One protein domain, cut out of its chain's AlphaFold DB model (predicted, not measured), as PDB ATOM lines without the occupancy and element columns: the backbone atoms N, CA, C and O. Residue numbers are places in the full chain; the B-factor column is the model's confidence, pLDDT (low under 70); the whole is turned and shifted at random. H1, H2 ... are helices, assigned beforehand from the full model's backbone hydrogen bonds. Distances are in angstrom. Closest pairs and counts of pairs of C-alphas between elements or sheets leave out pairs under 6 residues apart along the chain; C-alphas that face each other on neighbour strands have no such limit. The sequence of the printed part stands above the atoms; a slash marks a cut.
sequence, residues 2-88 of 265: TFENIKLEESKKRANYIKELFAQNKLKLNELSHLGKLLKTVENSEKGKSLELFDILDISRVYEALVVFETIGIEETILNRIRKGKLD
ATOM      1  N   THR A   2     350.488 303.538 306.817       45.28
ATOM      2  CA  THR A   2     349.414 303.564 305.806       45.28
ATOM      3  C   THR A   2     349.781 302.653 304.634       45.28
ATOM      4  O   THR A   2     350.872 302.734 304.078       45.28
ATOM      5  N   PHE A   3     348.872 301.741 304.289       55.69
ATOM      6  CA  PHE A   3     349.067 300.652 303.324       55.69
ATOM      7  C   PHE A   3     348.808 301.046 301.863       55.69
ATOM      8  O   PHE A   3     348.393 300.212 301.062       55.69
ATOM      9  N   GLU A   4     349.094 302.292 301.480       52.06
ATOM     10  CA  GLU A   4     348.965 302.736 300.079       52.06
ATOM     11  C   GLU A   4     349.845 301.920 299.106       52.06
ATOM     12  O   GLU A   4     349.611 301.939 297.903       52.06
ATOM     13  N   ASN A   5     350.780 301.115 299.629       61.44
ATOM     14  CA  ASN A   5     351.824 300.423 298.872       61.44
ATOM     15  C   ASN A   5     351.749 298.878 298.900       61.44
ATOM     16  O   ASN A   5     352.758 298.228 298.624       61.44
ATOM     17  N   ILE A   6     350.598 298.275 299.237       71.81
ATOM     18  CA  ILE A   6     350.306 296.846 298.979       71.81
ATOM     19  C   ILE A   6     349.366 296.732 297.781       71.81
ATOM     20  O   ILE A   6     348.400 297.485 297.657       71.81
ATOM     21  N   LYS A   7     349.563 295.706 296.947       82.75
ATOM     22  CA  LYS A   7     348.621 295.341 295.883       82.75
ATOM     23  C   LYS A   7     347.384 294.606 296.429       82.75
ATOM     24  O   LYS A   7     347.183 293.419 296.169       82.75
ATOM     25  N   LEU A   8     346.556 295.305 297.209       86.50
ATOM     26  CA  LEU A   8     345.410 294.700 297.901       86.50
ATOM     27  C   LEU A   8     344.396 294.103 296.916       86.50
ATOM     28  O   LEU A   8     343.989 292.959 297.080       86.50
ATOM     29  N   GLU A   9     344.051 294.833 295.853       89.12
ATOM     30  CA  GLU A   9     343.128 294.334 294.821       89.12
ATOM     31  C   GLU A   9     343.667 293.086 294.112       89.12
ATOM     32  O   GLU A   9     342.923 292.147 293.837       89.12
ATOM     33  N   GLU A  10     344.977 293.037 293.851       91.25
ATOM     34  CA  GLU A  10     345.617 291.835 293.306       91.25
ATOM     35  C   GLU A  10     345.517 290.672 294.300       91.25
ATOM     36  O   GLU A  10     345.176 289.557 293.922       91.25
ATOM     37  N   SER A  11     345.722 290.942 295.587       91.94
ATOM     38  CA  SER A  11     345.638 289.934 296.649       91.94
ATOM     39  C   SER A  11     344.220 289.382 296.819       91.94
ATOM     40  O   SER A  11     344.055 288.180 297.016       91.94
ATOM     41  N   LYS A  12     343.187 290.218 296.654       93.81
ATOM     42  CA  LYS A  12     341.782 289.779 296.622       93.81
ATOM     43  C   LYS A  12     341.491 288.881 295.420       93.81
ATOM     44  O   LYS A  12     340.863 287.838 295.581       93.81
ATOM     45  N   LYS A  13     342.006 289.221 294.231       95.62
ATOM     46  CA  LYS A  13     341.907 288.349 293.044       95.62
ATOM     47  C   LYS A  13     342.589 286.999 293.278       95.62
ATOM     48  O   LYS A  13     341.997 285.965 292.989       95.62
ATOM     49  N   ARG A  14     343.790 287.005 293.864       96.38
ATOM     50  CA  ARG A  14     344.525 285.787 294.247       96.38
ATOM     51  C   ARG A  14     343.741 284.941 295.258       96.38
ATOM     52  O   ARG A  14     343.655 283.727 295.099       96.38
ATOM     53  N   ALA A  15     343.118 285.565 296.261       96.56
ATOM     54  CA  ALA A  15     342.254 284.872 297.218       96.56
ATOM     55  C   ALA A  15     341.044 284.212 296.529       96.56
ATOM     56  O   ALA A  15     340.729 283.056 296.817       96.56
ATOM     57  N   ASN A  16     340.399 284.912 295.591       97.00
ATOM     58  CA  ASN A  16     339.280 284.364 294.821       97.00
ATOM     59  C   ASN A  16     339.707 283.186 293.945       97.00
ATOM     60  O   ASN A  16     339.044 282.155 293.988       97.00
ATOM     61  N   TYR A  17     340.850 283.285 293.259       97.56
ATOM     62  CA  TYR A  17     341.414 282.162 292.508       97.56
ATOM     63  C   TYR A  17     341.573 280.918 293.390       97.56
ATOM     64  O   TYR A  17     341.131 279.835 293.022       97.56
ATOM     65  N   ILE A  18     342.144 281.065 294.594       97.50
ATOM     66  CA  ILE A  18     342.307 279.936 295.521       97.50
ATOM     67  C   ILE A  18     340.936 279.337 295.871       97.50
ATOM     68  O   ILE A  18     340.766 278.120 295.815       97.50
ATOM     69  N   LYS A  19     339.938 280.164 296.205       97.06
ATOM     70  CA  LYS A  19     338.579 279.682 296.512       97.06
ATOM     71  C   LYS A  19     337.959 278.920 295.338       97.06
ATOM     72  O   LYS A  19     337.404 277.842 295.548       97.06
ATOM     73  N   GLU A  20     338.064 279.463 294.128       96.50
ATOM     74  CA  GLU A  20     337.544 278.858 292.899       96.50
ATOM     75  C   GLU A  20     338.238 277.534 292.590       96.50
ATOM     76  O   GLU A  20     337.553 276.544 292.341       96.50
ATOM     77  N   LEU A  21     339.566 277.479 292.716       96.88
ATOM     78  CA  LEU A  21     340.352 276.260 292.549       96.88
ATOM     79  C   LEU A  21     339.847 275.144 293.476       96.88
ATOM     80  O   LEU A  21     339.602 274.022 293.034       96.88
ATOM     81  N   PHE A  22     339.625 275.440 294.759       96.69
ATOM     82  CA  PHE A  22     339.068 274.459 295.696       96.69
ATOM     83  C   PHE A  22     337.618 274.071 295.354       96.69
ATOM     84  O   PHE A  22     337.270 272.887 295.400       96.69
ATOM     85  N   ALA A  23     336.779 275.034 294.968       95.25
ATOM     86  CA  ALA A  23     335.378 274.797 294.625       95.25
ATOM     87  C   ALA A  23     335.209 273.930 293.364       95.25
ATOM     88  O   ALA A  23     334.432 272.973 293.381       95.25
ATOM     89  N   GLN A  24     335.972 274.212 292.305       94.75
ATOM     90  CA  GLN A  24     335.975 273.452 291.049       94.75
ATOM     91  C   GLN A  24     336.352 271.980 291.268       94.75
ATOM     92  O   GLN A  24     335.826 271.097 290.597       94.75
ATOM     93  N   ASN A  25     337.184 271.707 292.277       94.44
ATOM     94  CA  ASN A  25     337.598 270.356 292.661       94.44
ATOM     95  C   ASN A  25     336.718 269.735 293.753       94.44
ATOM     96  O   ASN A  25     337.087 268.730 294.349       94.44
ATOM     97  N   LYS A  26     335.540 270.317 294.030       94.81
ATOM     98  CA  LYS A  26     334.571 269.824 295.028       94.81
ATOM     99  C   LYS A  26     335.155 269.717 296.445       94.81
ATOM    100  O   LYS A  26     334.646 268.975 297.288       94.81
ATOM    101  N   LEU A  27     336.196 270.494 296.744       94.12
ATOM    102  CA  LEU A  27     336.850 270.525 298.044       94.12
ATOM    103  C   LEU A  27     336.348 271.718 298.859       94.12
ATOM    104  O   LEU A  27     336.704 272.868 298.618       94.12
ATOM    105  N   LYS A  28     335.543 271.448 299.893       93.06
ATOM    106  CA  LYS A  28     335.035 272.501 300.783       93.06
ATOM    107  C   LYS A  28     336.143 273.038 301.697       93.06
ATOM    108  O   LYS A  28     336.679 272.307 302.542       93.06
ATOM    109  N   LEU A  29     336.445 274.330 301.566       93.38
ATOM    110  CA  LEU A  29     337.291 275.069 302.503       93.38
ATOM    111  C   LEU A  29     336.529 275.317 303.811       93.38
ATOM    112  O   LEU A  29     335.387 275.769 303.811       93.38
ATOM    113  N   ASN A  30     337.160 274.999 304.941       92.25
ATOM    114  CA  ASN A  30     336.625 275.323 306.261       92.25
ATOM    115  C   ASN A  30     337.076 276.740 306.637       92.25
ATOM    116  O   ASN A  30     338.277 276.968 306.758       92.25
ATOM    117  N   GLU A  31     336.148 277.667 306.877       90.31
ATOM    118  CA  GLU A  31     336.474 279.044 307.293       90.31
ATOM    119  C   GLU A  31     337.285 279.117 308.595       90.31
ATOM    120  O   GLU A  31     338.021 280.075 308.810       90.31
ATOM    121  N   LEU A  32     337.185 278.102 309.461       90.69
ATOM    122  CA  LEU A  32     337.951 278.023 310.706       90.69
ATOM    123  C   LEU A  32     339.360 277.442 310.517       90.69
ATOM    124  O   LEU A  32     340.180 277.543 311.435       90.69
ATOM    125  N   SER A  33     339.651 276.840 309.356       91.69
ATOM    126  CA  SER A  33     341.020 276.449 308.997       91.69
ATOM    127  C   SER A  33     341.900 277.688 308.834       91.69
ATOM    128  O   SER A  33     341.397 278.789 308.628       91.69
ATOM    129  N   HIS A  34     343.219 277.528 308.910       91.56
ATOM    130  CA  HIS A  34     344.114 278.674 308.765       91.56
ATOM    131  C   HIS A  34     344.023 279.300 307.369       91.56
ATOM    132  O   HIS A  34     343.874 280.511 307.268       91.56
ATOM    133  N   LEU A  35     343.995 278.485 306.305       94.50
ATOM    134  CA  LEU A  35     343.767 278.985 304.947       94.50
ATOM    135  C   LEU A  35     342.417 279.706 304.826       94.50
ATOM    136  O   LEU A  35     342.346 280.777 304.236       94.50
ATOM    137  N   GLY A  36     341.355 279.154 305.421       94.81
ATOM    138  CA  GLY A  36     340.039 279.799 305.454       94.81
ATOM    139  C   GLY A  36     340.066 281.166 306.142       94.81
ATOM    140  O   GLY A  36     339.509 282.125 305.613       94.81
ATOM    141  N   LYS A  37     340.774 281.273 307.273       93.31
ATOM    142  CA  LYS A  37     340.988 282.539 307.983       93.31
ATOM    143  C   LYS A  37     341.779 283.533 307.137       93.31
ATOM    144  O   LYS A  37     341.309 284.650 306.987       93.31
ATOM    145  N   LEU A  38     342.896 283.120 306.530       93.00
ATOM    146  CA  LEU A  38     343.701 283.974 305.646       93.00
ATOM    147  C   LEU A  38     342.865 284.538 304.488       93.00
ATOM    148  O   LEU A  38     342.875 285.740 304.236       93.00
ATOM    149  N   LEU A  39     342.095 283.677 303.813       95.19
ATOM    150  CA  LEU A  39     341.220 284.082 302.710       95.19
ATOM    151  C   LEU A  39     340.155 285.081 303.172       95.19
ATOM    152  O   LEU A  39     339.910 286.074 302.490       95.19
ATOM    153  N   LYS A  40     339.544 284.833 304.336       93.56
ATOM    154  CA  LYS A  40     338.538 285.716 304.935       93.56
ATOM    155  C   LYS A  40     339.137 287.053 305.365       93.56
ATOM    156  O   LYS A  40     338.481 288.076 305.182       93.56
ATOM    157  N   THR A  41     340.353 287.065 305.912       91.88
ATOM    158  CA  THR A  41     341.059 288.306 306.240       91.88
ATOM    159  C   THR A  41     341.250 289.135 304.974       91.88
ATOM    160  O   THR A  41     340.719 290.234 304.900       91.88
ATOM    161  N   VAL A  42     341.902 288.582 303.943       91.88
ATOM    162  CA  VAL A  42     342.229 289.321 302.706       91.88
ATOM    163  C   VAL A  42     340.985 289.831 301.972       91.88
ATOM    164  O   VAL A  42     341.006 290.916 301.392       91.88
ATOM    165  N   GLU A  43     339.887 289.080 301.999       90.75
ATOM    166  CA  GLU A  43     338.609 289.503 301.417       90.75
ATOM    167  C   GLU A  43     338.014 290.725 302.134       90.75
ATOM    168  O   GLU A  43     337.614 291.693 301.477       90.75
ATOM    169  N   ASN A  44     338.018 290.699 303.472       89.56
ATOM    170  CA  ASN A  44     337.489 291.767 304.323       89.56
ATOM    171  C   ASN A  44     338.461 292.943 304.500       89.56
ATOM    172  O   ASN A  44     338.059 293.994 305.002       89.56
ATOM    173  N   SER A  45     339.717 292.789 304.076       87.75
ATOM    174  CA  SER A  45     340.720 293.842 304.128       87.75
ATOM    175  C   SER A  45     340.281 295.085 303.360       87.75
ATOM    176  O   SER A  45     339.847 295.025 302.203       87.75
ATOM    177  N   GLU A  46     340.479 296.240 303.983       80.94
ATOM    178  CA  GLU A  46     340.238 297.560 303.403       80.94
ATOM    179  C   GLU A  46     341.547 298.348 303.350       80.94
ATOM    180  O   GLU A  46     342.406 298.235 304.232       80.94
ATOM    181  N   LYS A  47     341.702 299.187 302.318       69.44
ATOM    182  CA  LYS A  47     342.873 300.062 302.201       69.44
ATOM    183  C   LYS A  47     343.007 300.922 303.464       69.44
ATOM    184  O   LYS A  47     342.054 301.565 303.887       69.44
ATOM    185  N   GLY A  48     344.205 300.944 304.051       60.97
ATOM    186  CA  GLY A  48     344.530 301.779 305.215       60.97
ATOM    187  C   GLY A  48     344.454 301.087 306.583       60.97
ATOM    188  O   GLY A  48     344.960 301.659 307.550       60.97
ATOM    189  N   LYS A  49     343.926 299.857 306.691       65.06
ATOM    190  CA  LYS A  49     343.960 299.071 307.943       65.06
ATOM    191  C   LYS A  49     345.264 298.279 308.071       65.06
ATOM    192  O   LYS A  49     345.700 297.614 307.139       65.06
ATOM    193  N   SER A  50     345.909 298.379 309.238       61.12
ATOM    194  CA  SER A  50     347.300 297.941 309.428       61.12
ATOM    195  C   SER A  50     347.505 296.478 309.831       61.12
ATOM    196  O   SER A  50     348.642 296.008 309.830       61.12
ATOM    197  N   LEU A  51     346.450 295.777 310.237       61.94
ATOM    198  CA  LEU A  51     346.579 294.533 311.003       61.94
ATOM    199  C   LEU A  51     346.723 293.268 310.141       61.94
ATOM    200  O   LEU A  51     346.837 292.182 310.691       61.94
ATOM    201  N   GLU A  52     346.764 293.399 308.810       83.00
ATOM    202  CA  GLU A  52     346.531 292.267 307.891       83.00
ATOM    203  C   GLU A  52     347.643 292.079 306.841       83.00
ATOM    204  O   GLU A  52     347.550 291.214 305.974       83.00
ATOM    205  N   LEU A  53     348.732 292.857 306.913       86.94
ATOM    206  CA  LEU A  53     349.843 292.787 305.949       86.94
ATOM    207  C   LEU A  53     350.412 291.372 305.796       86.94
ATOM    208  O   LEU A  53     350.646 290.920 304.677       86.94
ATOM    209  N   PHE A  54     350.669 290.686 306.912       89.19
ATOM    210  CA  PHE A  54     351.271 289.355 306.879       89.19
ATOM    211  C   PHE A  54     350.349 288.356 306.178       89.19
ATOM    212  O   PHE A  54     350.836 287.604 305.340       89.19
ATOM    213  N   ASP A  55     349.044 288.431 306.439       90.75
ATOM    214  CA  ASP A  55     348.038 287.564 305.826       90.75
ATOM    215  C   ASP A  55     347.924 287.817 304.316       90.75
ATOM    216  O   ASP A  55     347.848 286.875 303.525       90.75
ATOM    217  N   ILE A  56     347.993 289.085 303.892       91.12
ATOM    218  CA  ILE A  56     348.007 289.463 302.471       91.12
ATOM    219  C   ILE A  56     349.240 288.889 301.753       91.12
ATOM    220  O   ILE A  56     349.131 288.332 300.652       91.12
ATOM    221  N   LEU A  57     350.417 288.997 302.374       92.12
ATOM    222  CA  LEU A  57     351.639 288.399 301.841       92.12
ATOM    223  C   LEU A  57     351.551 286.865 301.833       92.12
ATOM    224  O   LEU A  57     351.973 286.236 300.866       92.12
ATOM    225  N   ASP A  58     350.966 286.249 302.855       93.50
ATOM    226  CA  ASP A  58     350.831 284.794 302.931       93.50
ATOM    227  C   ASP A  58     349.879 284.241 301.863       93.50
ATOM    228  O   ASP A  58     350.213 283.255 301.205       93.50
ATOM    229  N   ILE A  59     348.758 284.914 301.579       94.81
ATOM    230  CA  ILE A  59     347.892 284.561 300.441       94.81
ATOM    231  C   ILE A  59     348.627 284.698 299.111       94.81
ATOM    232  O   ILE A  59     348.483 283.841 298.240       94.81
ATOM    233  N   SER A  60     349.441 285.742 298.956       93.44
ATOM    234  CA  SER A  60     350.245 285.925 297.748       93.44
ATOM    235  C   SER A  60     351.204 284.753 297.522       93.44
ATOM    236  O   SER A  60     351.275 284.246 296.404       93.44
ATOM    237  N   ARG A  61     351.862 284.278 298.585       94.25
ATOM    238  CA  ARG A  61     352.738 283.098 298.563       94.25
ATOM    239  C   ARG A  61     351.968 281.818 298.221       94.25
ATOM    240  O   ARG A  61     352.399 281.056 297.362       94.25
ATOM    241  N   VAL A  62     350.819 281.590 298.862       96.50
ATOM    242  CA  VAL A  62     349.982 280.405 298.604       96.50
ATOM    243  C   VAL A  62     349.487 280.383 297.158       96.50
ATOM    244  O   VAL A  62     349.556 279.346 296.506       96.50
ATOM    245  N   TYR A  63     349.042 281.524 296.634       96.62
ATOM    246  CA  TYR A  63     348.636 281.655 295.236       96.62
ATOM    247  C   TYR A  63     349.773 281.302 294.269       96.62
ATOM    248  O   TYR A  63     349.577 280.494 293.367       96.62
ATOM    249  N   GLU A  64     350.969 281.861 294.481       94.56
ATOM    250  CA  GLU A  64     352.135 281.617 293.619       94.56
ATOM    251  C   GLU A  64     352.557 280.143 293.590       94.56
ATOM    252  O   GLU A  64     353.066 279.675 292.576       94.56
ATOM    253  N   ALA A  65     352.315 279.403 294.674       95.62
ATOM    254  CA  ALA A  65     352.546 277.965 294.718       95.62
ATOM    255  C   ALA A  65     351.432 277.162 294.026       95.62
ATOM    256  O   ALA A  65     351.711 276.133 293.428       95.62
ATOM    257  N   LEU A  66     350.173 277.607 294.094       96.62
ATOM    258  CA  LEU A  66     349.026 276.880 293.532       96.62
ATOM    259  C   LEU A  66     348.804 277.132 292.038       96.62
ATOM    260  O   LEU A  66     348.193 276.300 291.371       96.62
ATOM    261  N   VAL A  67     349.303 278.245 291.492       95.06
ATOM    262  CA  VAL A  67     349.187 278.549 290.053       95.06
ATOM    263  C   VAL A  67     349.913 277.517 289.178       95.06
ATOM    264  O   VAL A  67     349.594 277.366 288.006       95.06
ATOM    265  N   VAL A  68     350.833 276.723 289.745       94.31
ATOM    266  CA  VAL A  68     351.509 275.628 289.024       94.31
ATOM    267  C   VAL A  68     350.539 274.597 288.447       94.31
ATOM    268  O   VAL A  68     350.854 273.968 287.437       94.31
ATOM    269  N   PHE A  69     349.356 274.445 289.051       95.06
ATOM    270  CA  PHE A  69     348.323 273.530 288.572       95.06
ATOM    271  C   PHE A  69     347.731 273.922 287.220       95.06
ATOM    272  O   PHE A  69     347.188 273.056 286.537       95.06
ATOM    273  N   GLU A  70     347.880 275.178 286.793       93.12
ATOM    274  CA  GLU A  70     347.531 275.587 285.428       93.12
ATOM    275  C   GLU A  70     348.409 274.874 284.385       93.12
ATOM    276  O   GLU A  70     347.960 274.627 283.268       93.12
ATOM    277  N   THR A  71     349.636 274.493 284.759       93.12
ATOM    278  CA  THR A  71     350.594 273.821 283.871       93.12
ATOM    279  C   THR A  71     350.544 272.302 283.999       93.12
ATOM    280  O   THR A  71     350.569 271.599 282.992       93.12
ATOM    281  N   ILE A  72     350.517 271.780 285.228       92.19
ATOM    282  CA  ILE A  72     350.665 270.333 285.480       92.19
ATOM    283  C   ILE A  72     349.329 269.594 285.625       92.19
ATOM    284  O   ILE A  72     349.312 268.371 285.731       92.19
ATOM    285  N   GLY A  73     348.210 270.321 285.617       92.06
ATOM    286  CA  GLY A  73     346.906 269.774 285.970       92.06
ATOM    287  C   GLY A  73     346.749 269.608 287.480       92.06
ATOM    288  O   GLY A  73     347.700 269.677 288.249       92.06
ATOM    289  N   ILE A  74     345.514 269.437 287.934       91.00
ATOM    290  CA  ILE A  74     345.204 269.473 289.363       91.00
ATOM    291  C   ILE A  74     345.415 268.099 290.001       91.00
ATOM    292  O   ILE A  74     344.825 267.111 289.570       91.00
ATOM    293  N   GLU A  75     346.175 268.061 291.096       90.12
ATOM    294  CA  GLU A  75     346.316 266.873 291.941       90.12
ATOM    295  C   GLU A  75     345.494 267.023 293.231       90.12
ATOM    296  O   GLU A  75     345.856 267.748 294.163       90.12
ATOM    297  N   GLU A  76     344.359 266.320 293.313       92.06
ATOM    298  CA  GLU A  76     343.417 266.443 294.437       92.06
ATOM    299  C   GLU A  76     344.053 266.083 295.795       92.06
ATOM    300  O   GLU A  76     343.708 266.651 296.836       92.06
ATOM    301  N   THR A  77     345.009 265.150 295.802       93.19
ATOM    302  CA  THR A  77     345.769 264.751 296.995       93.19
ATOM    303  C   THR A  77     346.573 265.923 297.553       93.19
ATOM    304  O   THR A  77     346.504 266.198 298.754       93.19
ATOM    305  N   ILE A  78     347.261 266.668 296.685       94.94
ATOM    306  CA  ILE A  78     348.036 267.865 297.025       94.94
ATOM    307  C   ILE A  78     347.114 268.966 297.553       94.94
ATOM    308  O   ILE A  78     347.351 269.503 298.641       94.94
ATOM    309  N   LEU A  79     346.014 269.254 296.848       94.88
ATOM    310  CA  LEU A  79     345.028 270.234 297.312       94.88
ATOM    311  C   LEU A  79     344.460 269.861 298.685       94.88
ATOM    312  O   LEU A  79     344.326 270.718 299.560       94.88
ATOM    313  N   ASN A  80     344.171 268.582 298.926       94.50
ATOM    314  CA  ASN A  80     343.697 268.116 300.224       94.50
ATOM    315  C   ASN A  80     344.729 268.303 301.348       94.50
ATOM    316  O   ASN A  80     344.326 268.633 302.468       94.50
ATOM    317  N   ARG A  81     346.028 268.122 301.075       95.06
ATOM    318  CA  ARG A  81     347.108 268.383 302.047       95.06
ATOM    319  C   ARG A  81     347.195 269.872 302.388       95.06
ATOM    320  O   ARG A  81     347.157 270.222 303.568       95.06
ATOM    321  N   ILE A  82     347.171 270.750 301.380       95.38
ATOM    322  CA  ILE A  82     347.106 272.214 301.566       95.38
ATOM    323  C   ILE A  82     345.883 272.605 302.407       95.38
ATOM    324  O   ILE A  82     346.006 273.336 303.387       95.38
ATOM    325  N   ARG A  83     344.705 272.067 302.071       94.31
ATOM    326  CA  ARG A  83     343.429 272.364 302.741       94.31
ATOM    327  C   ARG A  83     343.406 271.993 304.221       94.31
ATOM    328  O   ARG A  83     342.769 272.683 305.015       94.31
ATOM    329  N   LYS A  84     344.003 270.853 304.575       91.50
ATOM    330  CA  LYS A  84     344.012 270.319 305.949       91.50
ATOM    331  C   LYS A  84     345.158 270.887 306.791       91.50
ATOM    332  O   LYS A  84     345.075 270.839 308.017       91.50
ATOM    333  N   GLY A  85     346.208 271.392 306.146       90.50
ATOM    334  CA  GLY A  85     347.370 271.976 306.801       90.50
ATOM    335  C   GLY A  85     347.071 273.288 307.524       90.50
ATOM    336  O   GLY A  85     346.097 273.991 307.247       90.50
ATOM    337  N   LYS A  86     347.932 273.622 308.486       87.31
ATOM    338  CA  LYS A  86     347.817 274.841 309.282       87.31
ATOM    339  C   LYS A  86     348.420 276.057 308.603       87.31
ATOM    340  O   LYS A  86     348.110 277.118 309.095       87.31
ATOM    341  N   LEU A  87     349.266 275.942 307.569       88.94
ATOM    342  CA  LEU A  87     349.830 277.069 306.782       88.94
ATOM    343  C   LEU A  87     350.262 278.316 307.588       88.94
ATOM    344  O   LEU A  87     350.336 279.416 307.060       88.94
ATOM    345  N   ASP A  88     350.584 278.134 308.867       88.25
ATOM    346  CA  ASP A  88     350.939 279.211 309.777       88.25
ATOM    347  C   ASP A  88     352.435 279.472 309.646       88.25
ATOM    348  O   ASP A  88     353.272 278.753 310.209       88.25
TER     349      ASP A  88
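Overview. This is residues 2 to 88 of the 265 residues of an uncharacterized protein of Aliarcobacter butzleri (UniProt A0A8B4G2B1). Helices H1, H2 and H3 make a triangular core, crossing steeply; H5 lies across one end, and short H4 follows H3. The printed part has 87 residues, with five named helices, H1 to H5 in chain order, and no named strand: all helix. It is compact, radius of gyration of the C-alphas 12.9 A, spanning 40 by 27 by 19 A.

Arrangement. H1, residues 8 to 24, touches H2, residues 34 to 44, with residues 8 to 15 alone, at a steep tilt of 48 degrees, opposite ways; the closest C-alphas, of Ala 15 and Leu 39, are 5.6 A apart. H1 touches H3, residues 53 to 66, at a steep tilt of 45 degrees, the same way; closest C-alphas Arg 14 and Tyr 63, 5.9 A. H3 touches H2 with residues 55 to 59 alone; closest C-alphas Asp 55 and Leu 38, 5.6 A. H5, residues 76 to 84, is close to H2 but not clearly touching; closest C-alphas Arg 83 and Leu 35, 7.0 A. H4, residues 69 to 72, meets H3 only through their link. Every O i to N i+4 pair is within hydrogen-bond range in H1, H2, H3 and H5; H4 is too short for one, and its one O i to N i+3 pair is out of range.

Along the chain. H1, 24.2 A long, begins at C-alpha 8 (345.410, 294.700, 297.901); H3 is 20.2 A and H2 15.3 A long. H5, 12.2 A long, ends at C-alpha 84 (344.012, 270.319, 305.949).

Size, cuts and confidence. The farthest C-alphas, of Thr 2 and Thr 77, are 40.0 A apart. The printed part has no cut and no long link; pLDDT is under 70 at residues 2 to 5 and 47 to 51.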